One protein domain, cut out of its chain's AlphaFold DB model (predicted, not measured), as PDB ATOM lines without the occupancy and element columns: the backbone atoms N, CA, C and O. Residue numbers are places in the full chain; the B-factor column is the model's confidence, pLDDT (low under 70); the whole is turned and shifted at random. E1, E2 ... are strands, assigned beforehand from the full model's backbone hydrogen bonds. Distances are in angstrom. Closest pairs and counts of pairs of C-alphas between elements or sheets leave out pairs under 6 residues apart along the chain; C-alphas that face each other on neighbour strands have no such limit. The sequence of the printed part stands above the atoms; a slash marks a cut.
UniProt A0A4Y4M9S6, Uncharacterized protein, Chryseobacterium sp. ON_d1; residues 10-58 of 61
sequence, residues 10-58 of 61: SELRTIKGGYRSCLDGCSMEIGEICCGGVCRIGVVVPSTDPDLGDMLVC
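AT A GLANCE: This is residues 10 to 58 of the 61 residues of an uncharacterized protein of Chryseobacterium sp. ON_d1 (UniProt A0A4Y4M9S6). With little regular structure, the domain is a rod of two small hairpins, E1 with E2 and then E3 with E4, one after the other along its length, with the unnamed residues 10 to 31 at the E1 and E2 end. Residues 20 to 21 pair antiparallel with 38 to 39 of E2. The printed part has 49 residues, of which only 14 are in named elements, the strands E1, E2, E3 and E4 in that order along the chain; the class is all strand, with no named helix, and the strands make two antiparallel sheets, E1 - E2 and E3 - E4. The whole is loose, radius of gyration of the C-alphas 12.2 A, spanning 41 by 17 by 13 A.

IN THESE COORDINATES: E1, residues 32 to 35, begins at C-alpha (253.071, 276.061, 81.146) and is 9.1 A long. E2, 38 to 41, is 10.0 A. E3 is 43 to 45; E4, 55 to 57, ends at C-alpha (260.807, 270.322, 81.026).

HOW THE PARTS SIT: In the hairpin E1 and E2, N 33 and O 40 are 2.9 A apart. E2 runs on into E3 at 58 degrees. In the hairpin E3 and E4, N 43 and O 57 are 2.9 A apart. E1 and E3 are apart.

THE WHOLE: The C-alphas of Ser 10 and Pro 50, the two farthest apart, are 40.9 A apart. The printed part has no cut and no long link. Residues 13, 16 to 17, 48 to 50 and 52 to 53 have pLDDT under 70.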
ATOM      1  N   SER A  10     235.533 272.094  81.144       76.88
ATOM      2  CA  SER A  10     235.540 273.533  80.888       76.88
ATOM      3  C   SER A  10     236.191 274.304  82.034       76.88
ATOM      4  O   SER A  10     237.039 275.152  81.787       76.88
ATOM      5  N   GLU A  11     235.868 273.962  83.284       77.50
ATOM      6  CA  GLU A  11     236.521 274.545  84.465       77.50
ATOM      7  C   GLU A  11     237.996 274.144  84.568       77.50
ATOM      8  O   GLU A  11     238.828 274.945  84.981       77.50
ATOM      9  N   LEU A  12     238.372 272.940  84.123       73.25
ATOM     10  CA  LEU A  12     239.782 272.548  84.064       73.25
ATOM     11  C   LEU A  12     240.616 273.459  83.151       73.25
ATOM     12  O   LEU A  12     241.824 273.503  83.324       73.25
ATOM     13  N   ARG A  13     240.024 274.195  82.204       69.94
ATOM     14  CA  ARG A  13     240.776 275.137  81.357       69.94
ATOM     15  C   ARG A  13     241.144 276.432  82.076       69.94
ATOM     16  O   ARG A  13     242.103 277.082  81.675       69.94
ATOM     17  N   THR A  14     240.365 276.824  83.082       71.19
ATOM     18  CA  THR A  14     240.543 278.088  83.814       71.19
ATOM     19  C   THR A  14     241.324 277.905  85.112       71.19
ATOM     20  O   THR A  14     241.816 278.878  85.680       71.19
ATOM     21  N   ILE A  15     241.466 276.666  85.584       73.56
ATOM     22  CA  ILE A  15     242.281 276.331  86.750       73.56
ATOM     23  C   ILE A  15     243.758 276.323  86.353       73.56
ATOM     24  O   ILE A  15     244.149 275.702  85.366       73.56
ATOM     25  N   LYS A  16     244.594 276.982  87.160       65.62
ATOM     26  CA  LYS A  16     246.054 276.981  87.004       65.62
ATOM     27  C   LYS A  16     246.594 275.544  87.020       65.62
ATOM     28  O   LYS A  16     246.387 274.825  87.996       65.62
ATOM     29  N   GLY A  17     247.276 275.134  85.947       65.81
ATOM     30  CA  GLY A  17     247.764 273.759  85.770       65.81
ATOM     31  C   GLY A  17     246.682 272.734  85.412       65.81
ATOM     32  O   GLY A  17     246.917 271.529  85.513       65.81
ATOM     33  N   GLY A  18     245.491 273.191  85.028       73.31
ATOM     34  CA  GLY A  18     244.421 272.334  84.544       73.31
ATOM     35  C   GLY A  18     244.583 271.931  83.069       73.31
ATOM     36  O   GLY A  18     245.622 272.122  82.442       73.31
ATOM     37  N   TYR A  19     243.559 271.290  82.507       77.56
ATOM     38  CA  TYR A  19     243.616 270.706  81.166       77.56
ATOM     39  C   TYR A  19     243.363 271.766  80.084       77.56
ATOM     40  O   TYR A  19     242.213 272.095  79.782       77.56
ATOM     41  N   ARG A  20     244.429 272.250  79.440       83.88
ATOM     42  CA  ARG A  20     244.375 273.000  78.170       83.88
ATOM     43  C   ARG A  20     245.070 272.210  77.071       83.88
ATOM     44  O   ARG A  20     246.052 271.526  77.343       83.88
ATOM     45  N   SER A  21     244.563 272.264  75.840       83.81
ATOM     46  CA  SER A  21     245.262 271.637  74.716       83.81
ATOM     47  C   SER A  21     246.389 272.545  74.234       83.81
ATOM     48  O   SER A  21     246.286 273.764  74.341       83.81
ATOM     49  N   CYS A  22     247.446 271.974  73.657       86.44
ATOM     50  CA  CYS A  22     248.515 272.803  73.094       86.44
ATOM     51  C   CYS A  22     248.050 273.663  71.909       86.44
ATOM     52  O   CYS A  22     248.651 274.696  71.637       86.44
ATOM     53  N   LEU A  23     246.976 273.252  71.224       86.00
ATOM     54  CA  LEU A  23     246.374 274.004  70.119       86.00
ATOM     55  C   LEU A  23     245.687 275.288  70.601       86.00
ATOM     56  O   LEU A  23     245.630 276.259  69.857       86.00
ATOM     57  N   ASP A  24     245.217 275.309  71.853       84.38
ATOM     58  CA  ASP A  24     244.668 276.507  72.500       84.38
ATOM     59  C   ASP A  24     245.781 277.478  72.975       84.38
ATOM     60  O   ASP A  24     245.487 278.529  73.551       84.38
ATOM     61  N   GLY A  25     247.058 277.119  72.777       84.56
ATOM     62  CA  GLY A  25     248.233 277.821  73.298       84.56
ATOM     63  C   GLY A  25     248.475 277.546  74.787       84.56
ATOM     64  O   GLY A  25     247.534 277.434  75.567       84.56
ATOM     65  N   CYS A  26     249.740 277.448  75.206       84.62
ATOM     66  CA  CYS A  26     250.116 277.292  76.618       84.62
ATOM     67  C   CYS A  26     250.593 278.619  77.202       84.62
ATOM     68  O   CYS A  26     251.196 279.428  76.494       84.62
ATOM     69  N   SER A  27     250.315 278.867  78.484       83.94
ATOM     70  CA  SER A  27     250.754 280.108  79.120       83.94
ATOM     71  C   SER A  27     252.187 279.994  79.645       83.94
ATOM     72  O   SER A  27     252.427 279.491  80.743       83.94
ATOM     73  N   MET A  28     253.146 280.499  78.867       78.88
ATOM     74  CA  MET A  28     254.557 280.514  79.273       78.88
ATOM     75  C   MET A  28     254.812 281.405  80.498       78.88
ATOM     76  O   MET A  28     255.708 281.105  81.278       78.88
ATOM     77  N   GLU A  29     253.996 282.442  80.723       80.00
ATOM     78  CA  GLU A  29     254.101 283.325  81.900       80.00
ATOM     79  C   GLU A  29     253.904 282.576  83.224       80.00
ATOM     80  O   GLU A  29     254.432 282.961  84.263       80.00
ATOM     81  N   ILE A  30     253.146 281.478  83.184       77.38
ATOM     82  CA  ILE A  30     252.858 280.627  84.340       77.38
ATOM     83  C   ILE A  30     253.763 279.379  84.340       77.38
ATOM     84  O   ILE A  30     253.584 278.483  85.164       77.38
ATOM     85  N   GLY A  31     254.721 279.301  83.409       80.75
ATOM     86  CA  GLY A  31     255.576 278.135  83.205       80.75
ATOM     87  C   GLY A  31     254.849 276.939  82.585       80.75
ATOM     88  O   GLY A  31     255.288 275.805  82.767       80.75
ATOM     89  N   GLU A  32     253.725 277.143  81.885       85.94
ATOM     90  CA  GLU A  32     253.071 276.061  81.146       85.94
ATOM     91  C   GLU A  32     253.788 275.783  79.824       85.94
ATOM     92  O   GLU A  32     254.034 276.681  79.018       85.94
ATOM     93  N   ILE A  33     254.036 274.506  79.564       87.19
ATOM     94  CA  ILE A  33     254.646 274.011  78.332       87.19
ATOM     95  C   ILE A  33     253.798 272.884  77.735       87.19
ATOM     96  O   ILE A  33     253.017 272.223  78.427       87.19
ATOM     97  N   CYS A  34     253.943 272.659  76.429       87.88
ATOM     98  CA  CYS A  34     253.209 271.606  75.741       87.88
ATOM     99  C   CYS A  34     253.826 270.228  76.014       87.88
ATOM    100  O   CYS A  34     254.947 269.946  75.596       87.88
ATOM    101  N   CYS A  35     253.062 269.344  76.656       86.50
ATOM    102  CA  CYS A  35     253.485 267.993  77.008       86.50
ATOM    103  C   CYS A  35     252.424 266.971  76.603       86.50
ATOM    104  O   CYS A  35     251.369 266.867  77.228       86.50
ATOM    105  N   GLY A  36     252.706 266.182  75.562       83.00
ATOM    106  CA  GLY A  36     251.793 265.125  75.110       83.00
ATOM    107  C   GLY A  36     250.438 265.652  74.621       83.00
ATOM    108  O   GLY A  36     249.413 265.029  74.879       83.00
ATOM    109  N   GLY A  37     250.429 266.818  73.967       85.31
ATOM    110  CA  GLY A  37     249.224 267.436  73.397       85.31
ATOM    111  C   GLY A  37     248.417 268.306  74.365       85.31
ATOM    112  O   GLY A  37     247.425 268.914  73.956       85.31
ATOM    113  N   VAL A  38     248.851 268.418  75.623       86.38
ATOM    114  CA  VAL A  38     248.222 269.271  76.640       86.38
ATOM    115  C   VAL A  38     249.237 270.194  77.302       86.38
ATOM    116  O   VAL A  38     250.398 269.828  77.478       86.38
ATOM    117  N   CYS A  39     248.798 271.383  77.691       86.19
ATOM    118  CA  CYS A  39     249.584 272.295  78.504       86.19
ATOM    119  C   CYS A  39     249.707 271.730  79.916       86.19
ATOM    120  O   CYS A  39     248.716 271.319  80.526       86.19
ATOM    121  N   ARG A  40     250.935 271.675  80.422       84.56
ATOM    122  CA  ARG A  40     251.251 271.280  81.797       84.56
ATOM    123  C   ARG A  40     252.233 272.275  82.376       84.56
ATOM    124  O   ARG A  40     253.049 272.814  81.635       84.56
ATOM    125  N   ILE A  41     252.195 272.468  83.691       84.81
ATOM    126  CA  ILE A  41     253.233 273.243  84.369       84.81
ATOM    127  C   ILE A  41     254.549 272.471  84.252       84.81
ATOM    128  O   ILE A  41     254.648 271.327  84.705       84.81
ATOM    129  N   GLY A  42     255.514 273.084  83.570       82.25
ATOM    130  CA  GLY A  42     256.856 272.558  83.411       82.25
ATOM    131  C   GLY A  42     257.573 272.526  84.753       82.25
ATOM    132  O   GLY A  42     257.359 273.377  85.617       82.25
ATOM    133  N   VAL A  43     258.428 271.529  84.931       82.50
ATOM    134  CA  VAL A  43     259.343 271.494  86.067       82.50
ATOM    135  C   VAL A  43     260.594 272.240  85.648       82.50
ATOM    136  O   VAL A  43     261.155 271.957  84.588       82.50
ATOM    137  N   VAL A  44     261.010 273.192  86.474       81.94
ATOM    138  CA  VAL A  44     262.294 273.860  86.304       81.94
ATOM    139  C   VAL A  44     263.374 272.895  86.765       81.94
ATOM    140  O   VAL A  44     263.405 272.507  87.935       81.94
ATOM    141  N   VAL A  45     264.221 272.466  85.836       78.31
ATOM    142  CA  VAL A  45     265.403 271.672  86.158       78.31
ATOM    143  C   VAL A  45     266.589 272.625  86.169       78.31
ATOM    144  O   VAL A  45     266.860 273.235  85.131       78.31
ATOM    145  N   PRO A  46     267.284 272.770  87.311       70.06
ATOM    146  CA  PRO A  46     268.505 273.549  87.347       70.06
ATOM    147  C   PRO A  46     269.539 272.839  86.476       70.06
ATOM    148  O   PRO A  46     269.902 271.684  86.729       70.06
ATOM    149  N   SER A  47     269.978 273.516  85.423       70.56
ATOM    150  CA  SER A  47     271.078 273.029  84.602       70.56
ATOM    151  C   SER A  47     272.359 273.082  85.428       70.56
ATOM    152  O   SER A  47     272.636 274.062  86.113       70.56
ATOM    153  N   THR A  48     273.153 272.013  85.386       67.75
ATOM    154  CA  THR A  48     274.480 271.986  86.032       67.75
ATOM    155  C   THR A  48     275.499 272.840  85.270       67.75
ATOM    156  O   THR A  48     276.578 273.119  85.783       67.75
ATOM    157  N   ASP A  49     275.139 273.252  84.054       68.94
ATOM    158  CA  ASP A  49     275.927 274.103  83.179       68.94
ATOM    159  C   ASP A  49     275.513 275.576  83.372       68.94
ATOM    160  O   ASP A  49     274.354 275.916  83.111       68.94
ATOM    161  N   PRO A  50     276.419 276.459  83.836       66.50
ATOM    162  CA  PRO A  50     276.096 277.850  84.158       66.50
ATOM    163  C   PRO A  50     275.740 278.707  82.930       66.50
ATOM    164  O   PRO A  50     275.226 279.809  83.101       66.50
ATOM    165  N   ASP A  51     275.995 278.215  81.713       72.56
ATOM    166  CA  ASP A  51     275.680 278.901  80.450       72.56
ATOM    167  C   ASP A  51     274.285 278.535  79.902       72.56
ATOM    168  O   ASP A  51     273.661 279.316  79.187       72.56
ATOM    169  N   LEU A  52     273.753 277.362  80.272       65.69
ATOM    170  CA  LEU A  52     272.537 276.808  79.660       65.69
ATOM    171  C   LEU A  52     271.234 277.329  80.289       65.69
ATOM    172  O   LEU A  52     270.157 277.154  79.718       65.69
ATOM    173  N   GLY A  53     271.325 278.001  81.439       67.50
ATOM    174  CA  GLY A  53     270.168 278.518  82.166       67.50
ATOM    175  C   GLY A  53     269.195 277.425  82.625       67.50
ATOM    176  O   GLY A  53     269.350 276.234  82.351       67.50
ATOM    177  N   ASP A  54     268.175 277.830  83.369       73.12
ATOM    178  CA  ASP A  54     267.152 276.918  83.870       73.12
ATOM    179  C   ASP A  54     266.267 276.393  82.726       73.12
ATOM    180  O   ASP A  54     265.662 277.169  81.980       73.12
ATOM    181  N   MET A  55     266.148 275.067  82.593       76.12
ATOM    182  CA  MET A  55     265.314 274.448  81.558       76.12
ATOM    183  C   MET A  55     263.934 274.081  82.106       76.12
ATOM    184  O   MET A  55     263.805 273.360  83.097       76.12
ATOM    185  N   LEU A  56     262.881 274.519  81.413       80.31
ATOM    186  CA  LEU A  56     261.512 274.049  81.636       80.31
ATOM    187  C   LEU A  56     261.289 272.738  80.879       80.31
ATOM    188  O   LEU A  56     261.289 272.713  79.648       80.31
ATOM    189  N   VAL A  57     261.065 271.647  81.612       84.69
ATOM    190  CA  VAL A  57     260.807 270.322  81.026       84.69
ATOM    191  C   VAL A  57     259.451 269.774  81.433       84.69
ATOM    192  O   VAL A  57     258.870 270.156  82.452       84.69
ATOM    193  N   CYS A  58     258.937 268.840  80.634       84.75
ATOM    194  CA  CYS A  58     257.678 268.184  80.947       84.75
ATOM    195  C   CYS A  58     257.773 267.433  82.279       84.75
ATOM    196  O   CYS A  58     258.696 266.628  82.440       84.75
TER     197      CYS A  58